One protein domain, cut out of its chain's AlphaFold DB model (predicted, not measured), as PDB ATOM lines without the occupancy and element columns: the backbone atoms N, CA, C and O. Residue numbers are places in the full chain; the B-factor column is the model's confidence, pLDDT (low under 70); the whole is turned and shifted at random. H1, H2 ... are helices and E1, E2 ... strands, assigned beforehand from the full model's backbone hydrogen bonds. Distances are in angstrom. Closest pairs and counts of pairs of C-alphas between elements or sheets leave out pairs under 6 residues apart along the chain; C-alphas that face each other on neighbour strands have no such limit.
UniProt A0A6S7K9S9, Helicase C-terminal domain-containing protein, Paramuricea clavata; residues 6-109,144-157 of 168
ATOM      1  N   GLU A   6     -30.686  -0.542  -8.808       79.94
ATOM      2  CA  GLU A   6     -29.459  -1.338  -8.672       79.94
ATOM      3  C   GLU A   6     -29.356  -2.522  -9.644       79.94
ATOM      4  O   GLU A   6     -28.287  -3.107  -9.790       79.94
ATOM      5  N   ILE A   7     -30.445  -2.874 -10.337       81.00
ATOM      6  CA  ILE A   7     -30.417  -3.908 -11.381       81.00
ATOM      7  C   ILE A   7     -29.962  -3.376 -12.748       81.00
ATOM      8  O   ILE A   7     -29.937  -4.142 -13.712       81.00
ATOM      9  N   TYR A   8     -29.607  -2.092 -12.842       82.44
ATOM     10  CA  TYR A   8     -29.129  -1.454 -14.065       82.44
ATOM     11  C   TYR A   8     -27.710  -0.910 -13.889       82.44
ATOM     12  O   TYR A   8     -27.377  -0.339 -12.852       82.44
ATOM     13  N   ILE A   9     -26.880  -1.055 -14.921       81.06
ATOM     14  CA  ILE A   9     -25.594  -0.359 -15.011       81.06
ATOM     15  C   ILE A   9     -25.864   1.111 -15.351       81.06
ATOM     16  O   ILE A   9     -26.617   1.411 -16.277       81.06
ATOM     17  N   GLU A  10     -25.254   2.034 -14.607       75.06
ATOM     18  CA  GLU A  10     -25.266   3.454 -14.971       75.06
ATOM     19  C   GLU A  10     -24.407   3.666 -16.228       75.06
ATOM     20  O   GLU A  10     -23.213   3.360 -16.226       75.06
ATOM     21  N   GLY A  11     -25.004   4.182 -17.301       68.75
ATOM     22  CA  GLY A  11     -24.305   4.430 -18.560       68.75
ATOM     23  C   GLY A  11     -25.238   4.832 -19.698       68.75
ATOM     24  O   GLY A  11     -26.462   4.831 -19.546       68.75
ATOM     25  N   ASP A  12     -24.642   5.166 -20.841       61.81
ATOM     26  CA  ASP A  12     -25.365   5.444 -22.082       61.81
ATOM     27  C   ASP A  12     -25.950   4.142 -22.658       61.81
ATOM     28  O   ASP A  12     -25.305   3.096 -22.608       61.81
ATOM     29  N   GLY A  13     -27.174   4.188 -23.193       66.25
ATOM     30  CA  GLY A  13     -27.843   3.025 -23.793       66.25
ATOM     31  C   GLY A  13     -29.300   2.854 -23.363       66.25
ATOM     32  O   GLY A  13     -29.847   3.639 -22.584       66.25
ATOM     33  N   SER A  14     -29.960   1.827 -23.897       71.06
ATOM     34  CA  SER A  14     -31.338   1.495 -23.526       71.06
ATOM     35  C   SER A  14     -31.413   0.793 -22.162       71.06
ATOM     36  O   SER A  14     -30.498   0.085 -21.741       71.06
ATOM     37  N   ILE A  15     -32.559   0.918 -21.479       70.50
ATOM     38  CA  ILE A  15     -32.829   0.228 -20.199       70.50
ATOM     39  C   ILE A  15     -32.623  -1.292 -20.328       70.50
ATOM     40  O   ILE A  15     -32.145  -1.937 -19.398       70.50
ATOM     41  N   SER A  16     -32.959  -1.870 -21.485       71.56
ATOM     42  CA  SER A  16     -32.763  -3.291 -21.781       71.56
ATOM     43  C   SER A  16     -31.294  -3.693 -21.900       71.56
ATOM     44  O   SER A  16     -30.940  -4.789 -21.476       71.56
ATOM     45  N   GLU A  17     -30.444  -2.830 -22.457       74.25
ATOM     46  CA  GLU A  17     -29.013  -3.110 -22.638       74.25
ATOM     47  C   GLU A  17     -28.241  -3.001 -21.329       74.25
ATOM     48  O   GLU A  17     -27.310  -3.769 -21.119       74.25
ATOM     49  N   ASN A  18     -28.669  -2.112 -20.431       83.12
ATOM     50  CA  ASN A  18     -28.031  -1.902 -19.132       83.12
ATOM     51  C   ASN A  18     -28.569  -2.825 -18.029       83.12
ATOM     52  O   ASN A  18     -28.116  -2.744 -16.890       83.12
ATOM     53  N   CYS A  19     -29.527  -3.703 -18.334       85.31
ATOM     54  CA  CYS A  19     -30.143  -4.588 -17.351       85.31
ATOM     55  C   CYS A  19     -29.227  -5.771 -16.993       85.31
ATOM     56  O   CYS A  19     -28.872  -6.602 -17.837       85.31
ATOM     57  N   LEU A  20     -28.908  -5.897 -15.702       87.25
ATOM     58  CA  LEU A  20     -28.130  -7.009 -15.148       87.25
ATOM     59  C   LEU A  20     -28.899  -8.339 -15.177       87.25
ATOM     60  O   LEU A  20     -28.285  -9.408 -15.096       87.25
ATOM     61  N   LEU A  21     -30.229  -8.278 -15.291       87.19
ATOM     62  CA  LEU A  21     -31.135  -9.423 -15.239       87.19
ATOM     63  C   LEU A  21     -31.726  -9.735 -16.619       87.19
ATOM     64  O   LEU A  21     -32.282  -8.862 -17.281       87.19
ATOM     65  N   GLY A  22     -31.676 -11.002 -17.016       86.25
ATOM     66  CA  GLY A  22     -32.398 -11.543 -18.163       86.25
ATOM     67  C   GLY A  22     -33.501 -12.493 -17.708       86.25
ATOM     68  O   GLY A  22     -33.324 -13.245 -16.753       86.25
ATOM     69  N   VAL A  23     -34.636 -12.495 -18.403       85.44
ATOM     70  CA  VAL A  23     -35.705 -13.482 -18.203       85.44
ATOM     71  C   VAL A  23     -35.878 -14.271 -19.495       85.44
ATOM     72  O   VAL A  23     -36.118 -13.692 -20.552       85.44
ATOM     73  N   PHE A  24     -35.748 -15.593 -19.420       82.88
ATOM     74  CA  PHE A  24     -35.699 -16.479 -20.576       82.88
ATOM     75  C   PHE A  24     -36.681 -17.650 -20.432       82.88
ATOM     76  O   PHE A  24     -36.406 -18.656 -19.781       82.88
ATOM     77  N   TYR A  25     -37.833 -17.553 -21.092       83.69
ATOM     78  CA  TYR A  25     -38.803 -18.647 -21.194       83.69
ATOM     79  C   TYR A  25     -39.477 -18.650 -22.568       83.69
ATOM     80  O   TYR A  25     -39.294 -17.734 -23.376       83.69
ATOM     81  N   SER A  26     -40.247 -19.698 -22.865       79.69
ATOM     82  CA  SER A  26     -40.879 -19.916 -24.176       79.69
ATOM     83  C   SER A  26     -41.659 -18.698 -24.689       79.69
ATOM     84  O   SER A  26     -41.490 -18.339 -25.853       79.69
ATOM     85  N   GLY A  27     -42.409 -18.018 -23.820       84.06
ATOM     86  CA  GLY A  27     -43.238 -16.854 -24.152       84.06
ATOM     87  C   GLY A  27     -42.516 -15.509 -24.295       84.06
ATOM     88  O   GLY A  27     -43.171 -14.523 -24.615       84.06
ATOM     89  N   VAL A  28     -41.198 -15.428 -24.077       84.56
ATOM     90  CA  VAL A  28     -40.432 -14.189 -24.320       84.56
ATOM     91  C   VAL A  28     -40.255 -13.972 -25.830       84.56
ATOM     92  O   VAL A  28     -39.932 -14.922 -26.555       84.56
ATOM     93  N   PHE A  29     -40.437 -12.732 -26.303       86.69
ATOM     94  CA  PHE A  29     -40.225 -12.366 -27.711       86.69
ATOM     95  C   PHE A  29     -38.805 -12.714 -28.177       86.69
ATOM     96  O   PHE A  29     -37.839 -12.586 -27.424       86.69
ATOM     97  N   GLN A  30     -38.673 -13.149 -29.434       85.19
ATOM     98  CA  GLN A  30     -37.391 -13.613 -29.976       85.19
ATOM     99  C   GLN A  30     -36.323 -12.519 -29.989       85.19
ATOM    100  O   GLN A  30     -35.166 -12.805 -29.701       85.19
ATOM    101  N   GLU A  31     -36.715 -11.269 -30.231       86.44
ATOM    102  CA  GLU A  31     -35.817 -10.113 -30.154       86.44
ATOM    103  C   GLU A  31     -35.210  -9.975 -28.752       86.44
ATOM    104  O   GLU A  31     -33.990  -9.944 -28.611       86.44
ATOM    105  N   MET A  32     -36.038 -10.027 -27.701       85.19
ATOM    106  CA  MET A  32     -35.560  -9.980 -26.313       85.19
ATOM    107  C   MET A  32     -34.681 -11.184 -25.960       85.19
ATOM    108  O   MET A  32     -33.656 -11.020 -25.300       85.19
ATOM    109  N   LYS A  33     -35.031 -12.393 -26.425       85.38
ATOM    110  CA  LYS A  33     -34.165 -13.577 -26.272       85.38
ATOM    111  C   LYS A  33     -32.812 -13.364 -26.951       85.38
ATOM    112  O   LYS A  33     -31.796 -13.771 -26.395       85.38
ATOM    113  N   GLY A  34     -32.795 -12.730 -28.123       86.75
ATOM    114  CA  GLY A  34     -31.588 -12.334 -28.846       86.75
ATOM    115  C   GLY A  34     -30.727 -11.371 -28.033       86.75
ATOM    116  O   GLY A  34     -29.560 -11.665 -27.794       86.75
ATOM    117  N   THR A  35     -31.313 -10.286 -27.523       87.00
ATOM    118  CA  THR A  35     -30.615  -9.298 -26.683       87.00
ATOM    119  C   THR A  35     -30.029  -9.929 -25.422       87.00
ATOM    120  O   THR A  35     -28.845  -9.744 -25.144       87.00
ATOM    121  N   ILE A  36     -30.817 -10.727 -24.691       86.31
ATOM    122  CA  ILE A  36     -30.350 -11.429 -23.486       86.31
ATOM    123  C   ILE A  36     -29.212 -12.387 -23.842       86.31
ATOM    124  O   ILE A  36     -28.202 -12.416 -23.151       86.31
ATOM    125  N   ASN A  37     -29.338 -13.149 -24.932       86.12
ATOM    126  CA  ASN A  37     -28.299 -14.083 -25.361       86.12
ATOM    127  C   ASN A  37     -26.992 -13.386 -25.727       86.12
ATOM    128  O   ASN A  37     -25.930 -13.874 -25.347       86.12
ATOM    129  N   THR A  38     -27.058 -12.283 -26.467       87.75
ATOM    130  CA  THR A  38     -25.875 -11.511 -26.856       87.75
ATOM    131  C   THR A  38     -25.221 -10.890 -25.626       87.75
ATOM    132  O   THR A  38     -24.035 -11.113 -25.396       87.75
ATOM    133  N   SER A  39     -26.004 -10.208 -24.785       87.81
ATOM    134  CA  SER A  39     -25.515  -9.551 -23.566       87.81
ATOM    135  C   SER A  39     -24.936 -10.547 -22.556       87.81
ATOM    136  O   SER A  39     -23.881 -10.306 -21.983       87.81
ATOM    137  N   PHE A  40     -25.576 -11.704 -22.367       86.00
ATOM    138  CA  PHE A  40     -25.120 -12.716 -21.413       86.00
ATOM    139  C   PHE A  40     -23.904 -13.516 -21.909       86.00
ATOM    140  O   PHE A  40     -23.128 -14.018 -21.104       86.00
ATOM    141  N   LYS A  41     -23.712 -13.657 -23.229       84.50
ATOM    142  CA  LYS A  41     -22.512 -14.303 -23.794       84.50
ATOM    143  C   LYS A  41     -21.291 -13.385 -23.789       84.50
ATOM    144  O   LYS A  41     -20.168 -13.884 -23.699       84.50
ATOM    145  N   ASP A  42     -21.499 -12.081 -23.936       83.50
ATOM    146  CA  ASP A  42     -20.426 -11.094 -24.008       83.50
ATOM    147  C   ASP A  42     -19.873 -10.747 -22.614       83.50
ATOM    148  O   ASP A  42     -20.602 -10.564 -21.643       83.50
ATOM    149  N   LEU A  43     -18.550 -10.604 -22.517       75.06
ATOM    150  CA  LEU A  43     -17.871 -10.126 -21.311       75.06
ATOM    151  C   LEU A  43     -18.188  -8.665 -21.009       75.06
ATOM    152  O   LEU A  43     -18.145  -8.271 -19.844       75.06
ATOM    153  N   GLN A  44     -18.472  -7.882 -22.048       81.31
ATOM    154  CA  GLN A  44     -18.835  -6.474 -21.924       81.31
ATOM    155  C   GLN A  44     -20.346  -6.255 -21.851       81.31
ATOM    156  O   GLN A  44     -20.776  -5.161 -21.497       81.31
ATOM    157  N   GLY A  45     -21.158  -7.281 -22.133       82.62
ATOM    158  CA  GLY A  45     -22.606  -7.183 -21.980       82.62
ATOM    159  C   GLY A  45     -22.982  -6.930 -20.523       82.62
ATOM    160  O   GLY A  45     -22.216  -7.271 -19.622       82.62
ATOM    161  N   ALA A  46     -24.128  -6.306 -20.261       86.56
ATOM    162  CA  ALA A  46     -24.543  -5.987 -18.896       86.56
ATOM    163  C   ALA A  46     -25.141  -7.189 -18.161       86.56
ATOM    164  O   ALA A  46     -25.042  -7.269 -16.941       86.56
ATOM    165  N   THR A  47     -25.758  -8.135 -18.873       87.19
ATOM    166  CA  THR A  47     -26.505  -9.223 -18.236       87.19
ATOM    167  C   THR A  47     -25.554 -10.149 -17.476       87.19
ATOM    168  O   THR A  47     -24.576 -10.662 -18.017       87.19
ATOM    169  N   ARG A  48     -25.835 -10.354 -16.188       86.00
ATOM    170  CA  ARG A  48     -25.047 -11.202 -15.275       86.00
ATOM    171  C   ARG A  48     -25.830 -12.392 -14.761       86.00
ATOM    172  O   ARG A  48     -25.234 -13.416 -14.433       86.00
ATOM    173  N   VAL A  49     -27.148 -12.244 -14.682       87.25
ATOM    174  CA  VAL A  49     -28.053 -13.251 -14.143       87.25
ATOM    175  C   VAL A  49     -29.186 -13.470 -15.126       87.25
ATOM    176  O   VAL A  49     -29.854 -12.519 -15.526       87.25
ATOM    177  N   VAL A  50     -29.429 -14.722 -15.494       87.19
ATOM    178  CA  VAL A  50     -30.568 -15.109 -16.322       87.19
ATOM    179  C   VAL A  50     -31.474 -16.031 -15.522       87.19
ATOM    180  O   VAL A  50     -31.060 -17.098 -15.073       87.19
ATOM    181  N   PHE A  51     -32.726 -15.617 -15.370       87.19
ATOM    182  CA  PHE A  51     -33.806 -16.459 -14.884       87.19
ATOM    183  C   PHE A  51     -34.372 -17.238 -16.052       87.19
ATOM    184  O   PHE A  51     -34.881 -16.644 -17.004       87.19
ATOM    185  N   ALA A  52     -34.292 -18.558 -15.984       83.69
ATOM    186  CA  ALA A  52     -34.721 -19.410 -17.071       83.69
ATOM    187  C   ALA A  52     -35.673 -20.497 -16.604       83.69
ATOM    188  O   ALA A  52     -35.611 -20.939 -15.468       83.69
ATOM    189  N   THR A  53     -36.543 -20.948 -17.498       78.75
ATOM    190  CA  THR A  53     -37.238 -22.230 -17.334       78.75
ATOM    191  C   THR A  53     -36.419 -23.355 -17.976       78.75
ATOM    192  O   THR A  53     -35.482 -23.093 -18.732       78.75
ATOM    193  N   SER A  54     -36.818 -24.614 -17.766       65.31
ATOM    194  CA  SER A  54     -36.210 -25.818 -18.381       65.31
ATOM    195  C   SER A  54     -36.095 -25.767 -19.919       65.31
ATOM    196  O   SER A  54     -35.374 -26.545 -20.535       65.31
ATOM    197  N   SER A  55     -36.779 -24.812 -20.554       57.94
ATOM    198  CA  SER A  55     -36.742 -24.499 -21.984       57.94
ATOM    199  C   SER A  55     -35.530 -23.678 -22.444       57.94
ATOM    200  O   SER A  55     -35.527 -23.209 -23.585       57.94
ATOM    201  N   LEU A  56     -34.541 -23.408 -21.587       63.34
ATOM    202  CA  LEU A  56     -33.275 -22.841 -22.046       63.34
ATOM    203  C   LEU A  56     -32.660 -23.885 -22.988       63.34
ATOM    204  O   LEU A  56     -32.235 -24.943 -22.540       63.34
ATOM    205  N   GLY A  57     -32.758 -23.660 -24.298       57.94
ATOM    206  CA  GLY A  57     -32.600 -24.708 -25.310       57.94
ATOM    207  C   GLY A  57     -31.271 -25.468 -25.247       57.94
ATOM    208  O   GLY A  57     -30.306 -25.066 -24.586       57.94
ATOM    209  N   MET A  58     -31.210 -26.596 -25.950       55.81
ATOM    210  CA  MET A  58     -30.011 -27.439 -26.048       55.81
ATOM    211  C   MET A  58     -28.777 -26.651 -26.543       55.81
ATOM    212  O   MET A  58     -27.671 -26.872 -26.055       55.81
ATOM    213  N   ASP A  59     -28.992 -25.638 -27.391       56.81
ATOM    214  CA  ASP A  59     -27.941 -24.842 -28.049       56.81
ATOM    215  C   ASP A  59     -27.410 -23.661 -27.220       56.81
ATOM    216  O   ASP A  59     -26.586 -22.860 -27.679       56.81
ATOM    217  N   ALA A  60     -27.873 -23.516 -25.979       65.81
ATOM    218  CA  ALA A  60     -27.427 -22.448 -25.099       65.81
ATOM    219  C   ALA A  60     -26.015 -22.763 -24.562       65.81
ATOM    220  O   ALA A  60     -25.845 -23.462 -23.557       65.81
ATOM    221  N   ASN A  61     -24.991 -22.292 -25.281       72.88
ATOM    222  CA  ASN A  61     -23.588 -22.403 -24.889       72.88
ATOM    223  C   ASN A  61     -23.086 -21.108 -24.241       72.88
ATOM    224  O   ASN A  61     -22.841 -20.121 -24.938       72.88
ATOM    225  N   TYR A  62     -22.912 -21.143 -22.919       79.81
ATOM    226  CA  TYR A  62     -22.372 -20.044 -22.121       79.81
ATOM    227  C   TYR A  62     -21.131 -20.548 -21.371       79.81
ATOM    228  O   TYR A  62     -21.248 -21.130 -20.293       79.81
ATOM    229  N   PRO A  63     -19.923 -20.386 -21.940       71.38
ATOM    230  CA  PRO A  63     -18.734 -21.075 -21.442       71.38
ATOM    231  C   PRO A  63     -18.303 -20.647 -20.033       71.38
ATOM    232  O   PRO A  63     -17.602 -21.397 -19.368       71.38
ATOM    233  N   LYS A  64     -18.713 -19.457 -19.578       76.19
ATOM    234  CA  LYS A  64     -18.284 -18.841 -18.311       76.19
ATOM    235  C   LYS A  64     -19.357 -18.843 -17.221       76.19
ATOM    236  O   LYS A  64     -19.264 -18.081 -16.267       76.19
ATOM    237  N   VAL A  65     -20.390 -19.669 -17.362       81.44
ATOM    238  CA  VAL A  65     -21.355 -19.854 -16.278       81.44
ATOM    239  C   VAL A  65     -20.675 -20.610 -15.146       81.44
ATOM    240  O   VAL A  65     -20.161 -21.710 -15.346       81.44
ATOM    241  N   GLU A  66     -20.705 -20.014 -13.962       84.44
ATOM    242  CA  GLU A  66     -20.118 -20.585 -12.749       84.44
ATOM    243  C   GLU A  66     -21.187 -21.096 -11.793       84.44
ATOM    244  O   GLU A  66     -20.930 -22.029 -11.044       84.44
ATOM    245  N   TYR A  67     -22.395 -20.533 -11.842       85.69
ATOM    246  CA  TYR A  67     -23.473 -20.900 -10.935       85.69
ATOM    247  C   TYR A  67     -24.719 -21.304 -11.713       85.69
ATOM    248  O   TYR A  67     -25.219 -20.551 -12.553       85.69
ATOM    249  N   ILE A  68     -25.237 -22.480 -11.373       85.62
ATOM    250  CA  ILE A  68     -26.593 -22.919 -11.690       85.62
ATOM    251  C   ILE A  68     -27.320 -23.094 -10.364       85.62
ATOM    252  O   ILE A  68     -26.890 -23.868  -9.510       85.62
ATOM    253  N   ILE A  69     -28.413 -22.359 -10.184       87.75
ATOM    254  CA  ILE A  69     -29.228 -22.416  -8.969       87.75
ATOM    255  C   ILE A  69     -30.623 -22.886  -9.346       87.75
ATOM    256  O   ILE A  69     -31.402 -22.117  -9.893       87.75
ATOM    257  N   HIS A  70     -30.962 -24.125  -9.025       85.62
ATOM    258  CA  HIS A  70     -32.303 -24.663  -9.201       85.62
ATOM    259  C   HIS A  70     -33.194 -24.278  -8.025       85.62
ATOM    260  O   HIS A  70     -32.840 -24.518  -6.872       85.62
ATOM    261  N   TYR A  71     -34.388 -23.765  -8.308       87.56
ATOM    262  CA  TYR A  71     -35.453 -23.656  -7.316       87.56
ATOM    263  C   TYR A  71     -36.569 -24.624  -7.667       87.56
ATOM    264  O   TYR A  71     -37.312 -24.451  -8.633       87.56
ATOM    265  N   GLY A  72     -36.654 -25.661  -6.857       85.94
ATOM    266  CA  GLY A  72     -37.254 -26.920  -7.227       85.94
ATOM    267  C   GLY A  72     -36.255 -27.764  -8.020       85.94
ATOM    268  O   GLY A  72     -35.569 -27.246  -8.901       85.94
ATOM    269  N   PRO A  73     -36.141 -29.060  -7.710       88.25
ATOM    270  CA  PRO A  73     -35.358 -29.954  -8.536       88.25
ATOM    271  C   PRO A  73     -36.108 -30.237  -9.839       88.25
ATOM    272  O   PRO A  73     -37.335 -30.124  -9.912       88.25
ATOM    273  N   ALA A  74     -35.369 -30.636 -10.866       87.88
ATOM    274  CA  ALA A  74     -35.963 -31.071 -12.117       87.88
ATOM    275  C   ALA A  74     -36.818 -32.336 -11.913       87.88
ATOM    276  O   ALA A  74     -36.659 -33.086 -10.942       87.88
ATOM    277  N   GLY A  75     -37.732 -32.590 -12.852       88.06
ATOM    278  CA  GLY A  75     -38.626 -33.752 -12.787       88.06
ATOM    279  C   GLY A  75     -37.872 -35.086 -12.788       88.06
ATOM    280  O   GLY A  75     -38.246 -35.997 -12.056       88.06
ATOM    281  N   SER A  76     -36.764 -35.159 -13.534       89.81
ATOM    282  CA  SER A  76     -35.929 -36.355 -13.677       89.81
ATOM    283  C   SER A  76     -34.461 -36.076 -13.343       89.81
ATOM    284  O   SER A  76     -33.990 -34.938 -13.429       89.81
ATOM    285  N   ILE A  77     -33.707 -37.133 -13.017       89.06
ATOM    286  CA  ILE A  77     -32.262 -37.029 -12.750       89.06
ATOM    287  C   ILE A  77     -31.479 -36.592 -13.996       89.06
ATOM    288  O   ILE A  77     -30.512 -35.842 -13.896       89.06
ATOM    289  N   VAL A  78     -31.938 -37.021 -15.177       87.62
ATOM    290  CA  VAL A  78     -31.334 -36.676 -16.469       87.62
ATOM    291  C   VAL A  78     -31.466 -35.179 -16.709       87.62
ATOM    292  O   VAL A  78     -30.474 -34.521 -17.002       87.62
ATOM    293  N   SER A  79     -32.668 -34.627 -16.526       85.62
ATOM    294  CA  SER A  79     -32.912 -33.188 -16.662       85.62
ATOM    295  C   SER A  79     -32.088 -32.389 -15.652       85.62
ATOM    296  O   SER A  79     -31.439 -31.418 -16.032       85.62
ATOM    297  N   GLN A  80     -32.039 -32.843 -14.394       86.12
ATOM    298  CA  GLN A  80     -31.254 -32.199 -13.339       86.12
ATOM    299  C   GLN A  80     -29.770 -32.101 -13.716       86.12
ATOM    300  O   GLN A  80     -29.155 -31.050 -13.543       86.12
ATOM    301  N   LEU A  81     -29.196 -33.188 -14.240       85.31
ATOM    302  CA  LEU A  81     -27.804 -33.220 -14.682       85.31
ATOM    303  C   LEU A  81     -27.582 -32.388 -15.948       85.31
ATOM    304  O   LEU A  81     -26.624 -31.627 -16.006       85.31
ATOM    305  N   GLN A  82     -28.461 -32.480 -16.948       83.56
ATOM    306  CA  GLN A  82     -28.341 -31.702 -18.186       83.56
ATOM    307  C   GLN A  82     -28.347 -30.193 -17.928       83.56
ATOM    308  O   GLN A  82     -27.564 -29.457 -18.529       83.56
ATOM    309  N   GLU A  83     -29.220 -29.733 -17.035       84.56
ATOM    310  CA  GLU A  83     -29.297 -28.334 -16.628       84.56
ATOM    311  C   GLU A  83     -28.049 -27.907 -15.833       84.56
ATOM    312  O   GLU A  83     -27.462 -26.868 -16.140       84.56
ATOM    313  N   ALA A  84     -27.582 -28.730 -14.886       83.38
ATOM    314  CA  ALA A  84     -26.373 -28.462 -14.103       83.38
ATOM    315  C   ALA A  84     -25.095 -28.408 -14.963       83.38
ATOM    316  O   ALA A  84     -24.239 -27.546 -14.763       83.38
ATOM    317  N   CYS A  85     -24.989 -29.274 -15.975       80.25
ATOM    318  CA  CYS A  85     -23.861 -29.352 -16.913       80.25
ATOM    319  C   CYS A  85     -23.756 -28.152 -17.879       80.25
ATOM    320  O   CYS A  85     -22.943 -28.155 -18.811       80.25
ATOM    321  N   ARG A  86     -24.579 -27.111 -17.703       79.00
ATOM    322  CA  ARG A  86     -24.433 -25.837 -18.422       79.00
ATOM    323  C   ARG A  86     -23.332 -24.954 -17.840       79.00
ATOM    324  O   ARG A  86     -22.811 -24.118 -18.575       79.00
ATOM    325  N   ALA A  87     -22.968 -25.144 -16.573       83.56
ATOM    326  CA  ALA A  87     -21.843 -24.453 -15.952       83.56
ATOM    327  C   ALA A  87     -20.507 -25.177 -16.163       83.56
ATOM    328  O   ALA A  87     -20.469 -26.354 -16.514       83.56
ATOM    329  N   GLY A  88     -19.402 -24.460 -15.941       76.62
ATOM    330  CA  GLY A  88     -18.053 -25.040 -15.890       76.62
ATOM    331  C   GLY A  88     -17.492 -25.503 -17.236       76.62
ATOM    332  O   GLY A  88     -16.503 -26.231 -17.279       76.62
ATOM    333  N   ARG A  89     -18.083 -25.079 -18.362       80.75
ATOM    334  CA  ARG A  89     -17.627 -25.459 -19.715       80.75
ATOM    335  C   ARG A  89     -16.239 -24.917 -20.078       80.75
ATOM    336  O   ARG A  89     -15.609 -25.425 -20.996       80.75
ATOM    337  N   ASN A  90     -15.769 -23.894 -19.373       79.38
ATOM    338  CA  ASN A  90     -14.416 -23.345 -19.479       79.38
ATOM    339  C   ASN A  90     -13.381 -24.074 -18.598       79.38
ATOM    340  O   ASN A  90     -12.231 -23.640 -18.558       79.38
ATOM    341  N   GLY A  91     -13.770 -25.129 -17.873       77.69
ATOM    342  CA  GLY A  91     -12.891 -25.856 -16.953       77.69
ATOM    343  C   GLY A  91     -12.642 -25.149 -15.616       77.69
ATOM    344  O   GLY A  91     -11.848 -25.640 -14.816       77.69
ATOM    345  N   ILE A  92     -13.302 -24.017 -15.354       79.56
ATOM    346  CA  ILE A  92     -13.279 -23.355 -14.045       79.56
ATOM    347  C   ILE A  92     -14.275 -24.059 -13.119       79.56
ATOM    348  O   ILE A  92     -15.284 -24.605 -13.570       79.56
ATOM    349  N   GLN A  93     -13.983 -24.046 -11.816       79.75
ATOM    350  CA  GLN A  93     -14.895 -24.546 -10.794       79.75
ATOM    351  C   GLN A  93     -16.289 -23.934 -10.976       79.75
ATOM    352  O   GLN A  93     -16.448 -22.719 -11.058       79.75
ATOM    353  N   ALA A  94     -17.292 -24.805 -11.003       82.25
ATOM    354  CA  ALA A  94     -18.692 -24.436 -11.084       82.25
ATOM    355  C   ALA A  94     -19.470 -24.980  -9.884       82.25
ATOM    356  O   ALA A  94     -19.066 -25.944  -9.226       82.25
ATOM    357  N   HIS A  95     -20.609 -24.357  -9.622       83.38
ATOM    358  CA  HIS A  95     -21.492 -24.637  -8.509       83.38
ATOM    359  C   HIS A  95     -22.888 -24.963  -9.031       83.38
ATOM    360  O   HIS A  95     -23.508 -24.175  -9.745       83.38
ATOM    361  N   ASN A  96     -23.379 -26.134  -8.636       84.44
ATOM    362  CA  ASN A  96     -24.764 -26.533  -8.820       84.44
ATOM    363  C   ASN A  96     -25.457 -26.520  -7.454       84.44
ATOM    364  O   ASN A  96     -25.096 -27.287  -6.559       84.44
ATOM    365  N   ILE A  97     -26.425 -25.627  -7.298       86.31
ATOM    366  CA  ILE A  97     -27.135 -25.356  -6.052       86.31
ATOM    367  C   ILE A  97     -28.597 -25.737  -6.264       86.31
ATOM    368  O   ILE A  97     -29.213 -25.299  -7.230       86.31
ATOM    369  N   ILE A  98     -29.167 -26.554  -5.376       86.38
ATOM    370  CA  ILE A  98     -30.559 -27.008  -5.489       86.38
ATOM    371  C   ILE A  98     -31.317 -26.615  -4.230       86.38
ATOM    372  O   ILE A  98     -31.049 -27.110  -3.135       86.38
ATOM    373  N   TYR A  99     -32.305 -25.749  -4.406       87.12
ATOM    374  CA  TYR A  99     -33.206 -25.291  -3.364       87.12
ATOM    375  C   TYR A  99     -34.546 -25.972  -3.529       87.12
ATOM    376  O   TYR A  99     -35.167 -25.880  -4.584       87.12
ATOM    377  N   TYR A 100     -35.022 -26.675  -2.508       86.38
ATOM    378  CA  TYR A 100     -36.302 -27.355  -2.607       86.38
ATOM    379  C   TYR A 100     -37.048 -27.403  -1.280       86.38
ATOM    380  O   TYR A 100     -36.464 -27.391  -0.203       86.38
ATOM    381  N   GLU A 101     -38.368 -27.490  -1.394       88.25
ATOM    382  CA  GLU A 101     -39.281 -27.803  -0.305       88.25
ATOM    383  C   GLU A 101     -40.063 -29.062  -0.682       88.25
ATOM    384  O   GLU A 101     -40.102 -29.451  -1.852       88.25
ATOM    385  N   GLY A 102     -40.765 -29.669   0.281       86.44
ATOM    386  CA  GLY A 102     -41.600 -30.846   0.019       86.44
ATOM    387  C   GLY A 102     -42.602 -30.645  -1.127       86.44
ATOM    388  O   GLY A 102     -42.835 -31.568  -1.904       86.44
ATOM    389  N   ARG A 103     -43.119 -29.420  -1.296       88.44
ATOM    390  CA  ARG A 103     -44.033 -29.045  -2.389       88.44
ATOM    391  C   ARG A 103     -43.390 -29.160  -3.774       88.44
ATOM    392  O   ARG A 103     -44.049 -29.594  -4.710       88.44
ATOM    393  N   HIS A 104     -42.102 -28.843  -3.899       87.38
ATOM    394  CA  HIS A 104     -41.388 -28.957  -5.175       87.38
ATOM    395  C   HIS A 104     -41.174 -30.414  -5.596       87.38
ATOM    396  O   HIS A 104     -41.019 -30.693  -6.776       87.38
ATOM    397  N   LEU A 105     -41.219 -31.359  -4.652       88.94
ATOM    398  CA  LEU A 105     -41.009 -32.774  -4.942       88.94
ATOM    399  C   LEU A 105     -42.247 -33.469  -5.519       88.94
ATOM    400  O   LEU A 105     -42.132 -34.611  -5.949       88.94
ATOM    401  N   ILE A 106     -43.429 -32.843  -5.524       91.31
ATOM    402  CA  ILE A 106     -44.683 -33.504  -5.934       91.31
ATOM    403  C   ILE A 106     -44.550 -34.113  -7.337       91.31
ATOM    404  O   ILE A 106     -44.880 -35.283  -7.526       91.31
ATOM    405  N   HIS A 107     -43.966 -33.361  -8.272       86.81
ATOM    406  CA  HIS A 107     -43.818 -33.744  -9.680       86.81
ATOM    407  C   HIS A 107     -42.472 -34.399 -10.021       86.81
ATOM    408  O   HIS A 107     -42.208 -34.666 -11.188       86.81
ATOM    409  N   CYS A 108     -41.618 -34.655  -9.028       91.50
ATOM    410  CA  CYS A 108     -40.319 -35.281  -9.252       91.50
ATOM    411  C   CYS A 108     -40.408 -36.804  -9.202       91.50
ATOM    412  O   CYS A 108     -41.136 -37.383  -8.384       91.50
ATOM    413  N   ASP A 109     -39.580 -37.454 -10.007       94.19
ATOM    414  CA  ASP A 109     -39.449 -38.900 -10.018       94.19
ATOM    415  C   ASP A 109     -38.910 -39.430  -8.687       94.19
ATOM    416  O   ASP A 109     -38.238 -38.742  -7.907       94.19
ATOM    417  N   ALA A 144     -22.383 -29.020  -2.200       43.00
ATOM    418  CA  ALA A 144     -23.820 -28.859  -2.377       43.00
ATOM    419  C   ALA A 144     -24.317 -27.966  -1.235       43.00
ATOM    420  O   ALA A 144     -24.444 -28.423  -0.101       43.00
ATOM    421  N   GLN A 145     -24.541 -26.681  -1.503       35.94
ATOM    422  CA  GLN A 145     -25.148 -25.795  -0.515       35.94
ATOM    423  C   GLN A 145     -26.668 -25.827  -0.704       35.94
ATOM    424  O   GLN A 145     -27.173 -25.563  -1.791       35.94
ATOM    425  N   ILE A 146     -27.395 -26.204   0.347       36.50
ATOM    426  CA  ILE A 146     -28.862 -26.227   0.388       36.50
ATOM    427  C   ILE A 146     -29.291 -25.007   1.204       36.50
ATOM    428  O   ILE A 146     -28.947 -24.906   2.378       36.50
ATOM    429  N   VAL A 147     -30.012 -24.064   0.599       31.23
ATOM    430  CA  VAL A 147     -30.508 -22.843   1.258       31.23
ATOM    431  C   VAL A 147     -31.909 -22.530   0.737       31.23
ATOM    432  O   VAL A 147     -32.189 -22.548  -0.443       31.23
ATOM    433  N   THR A 148     -32.869 -22.247   1.591       29.66
ATOM    434  CA  THR A 148     -34.241 -21.979   1.139       29.66
ATOM    435  C   THR A 148     -34.422 -20.511   0.736       29.66
ATOM    436  O   THR A 148     -34.320 -19.660   1.616       29.66
ATOM    437  N   ASN A 149     -34.678 -20.215  -0.556       24.88
ATOM    438  CA  ASN A 149     -35.629 -19.202  -1.094       24.88
ATOM    439  C   ASN A 149     -35.512 -18.986  -2.642       24.88
ATOM    440  O   ASN A 149     -34.571 -19.447  -3.272       24.88
ATOM    441  N   ILE A 150     -36.538 -18.332  -3.212       29.19
ATOM    442  CA  ILE A 150     -37.154 -18.296  -4.578       29.19
ATOM    443  C   ILE A 150     -36.279 -18.167  -5.881       29.19
ATOM    444  O   ILE A 150     -35.359 -17.359  -5.926       29.19
ATOM    445  N   VAL A 151     -36.707 -18.890  -6.957       29.61
ATOM    446  CA  VAL A 151     -36.585 -18.771  -8.466       29.61
ATOM    447  C   VAL A 151     -35.949 -19.941  -9.279       29.61
ATOM    448  O   VAL A 151     -34.802 -20.329  -9.090       29.61
ATOM    449  N   THR A 152     -36.732 -20.471 -10.238       46.94
ATOM    450  CA  THR A 152     -36.700 -21.754 -10.996       46.94
ATOM    451  C   THR A 152     -35.554 -21.992 -12.004       46.94
ATOM    452  O   THR A 152     -35.816 -22.435 -13.106       46.94
ATOM    453  N   VAL A 153     -34.289 -21.819 -11.620       55.53
ATOM    454  CA  VAL A 153     -33.067 -21.862 -12.468       55.53
ATOM    455  C   VAL A 153     -32.537 -20.456 -12.715       55.53
ATOM    456  O   VAL A 153     -32.929 -19.741 -13.638       55.53
ATOM    457  N   VAL A 154     -31.623 -20.066 -11.832       57.41
ATOM    458  CA  VAL A 154     -30.805 -18.865 -11.948       57.41
ATOM    459  C   VAL A 154     -29.463 -19.283 -12.524       57.41
ATOM    460  O   VAL A 154     -28.737 -20.078 -11.926       57.41
ATOM    461  N   ILE A 155     -29.147 -18.750 -13.692       64.75
ATOM    462  CA  ILE A 155     -27.845 -18.912 -14.326       64.75
ATOM    463  C   ILE A 155     -27.077 -17.631 -14.048       64.75
ATOM    464  O   ILE A 155     -27.485 -16.566 -14.511       64.75
ATOM    465  N   ALA A 156     -25.994 -17.720 -13.281       59.09
ATOM    466  CA  ALA A 156     -25.165 -16.562 -12.977       59.09
ATOM    467  C   ALA A 156     -23.731 -16.754 -13.479       59.09
ATOM    468  O   ALA A 156     -23.123 -17.823 -13.348       59.09
ATOM    469  N   GLN A 157     -23.199 -15.683 -14.060       48.12
ATOM    470  CA  GLN A 157     -21.816 -15.590 -14.497       48.12
ATOM    471  C   GLN A 157     -21.049 -14.692 -13.527       48.12
ATOM    472  O   GLN A 157     -21.405 -13.526 -13.343       48.12
TER     473      GLN A 157
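What this domain is: This is residues 6 to 109 and 144 to 157 of the 168 residues of the protein "Helicase C-terminal domain-containing protein" of Paramuricea clavata (UniProt A0A6S7K9S9). With little regular structure, the domain is a twisted wall of five short strands, with H1 and H2 over one face near opposite edges and H3 beyond it. The 118 printed residues, 45 in named elements, are mixed in class, ordered E1 H1 E2 E3 H2 E4 H3 E5. The mixed sheet runs E1 E2 E5 E3 E4. The whole is compact, radius of gyration of the C-alphas 14.7 A, spanning 47 by 31 by 27 A.

Where its parts are: E1 is residues 21 to 24, from C-alpha 21 at (-31.135, -9.423, -15.239); H1 30 to 41, 16.1 A; E2 49 to 52; E3 67 to 71, 12.8 A; H2 77 to 84, 10.5 A; E4 95 to 99, 12.8 A; H3 102 to 105; E5 154 to 156, to C-alpha 156 at (-25.165, -16.562, -12.977).

How they stand to each other: E1 and E2 are parallel, N 22 and O 49 2.8 A apart, within hydrogen-bond range, as are E3 and E4, N 68 and O 95 2.9 A. E5 is antiparallel to E2, N 50 and O 155 2.9 A, and to E3, N 69 and O 154 2.9 A. H1 is on the sheet, height 8.6 A, closest C-alphas Gly 22 and Ile 36, 5.7 A. H2 is on the same face over E3 and E4, height 10.6 A, closest C-alphas Ala 84 and Asn 96, 5.8 A. E1, H1, E2 and E3, H2, E4 are strand-helix-strand units, parallel neighbours joined through a helix, both crossovers right-handed. Every O i to N i+4 pair is within range in H1 and H2; H3 is too short for one.

The domain as a whole: Residues 110 to 143 are not printed, a gap of 20.1 A between C-alphas 109 and 144. The link E2 to E3 is long, 14 residues. pLDDT is under 70 at residues 11 to 13, 54 to 60 and 144 to 157.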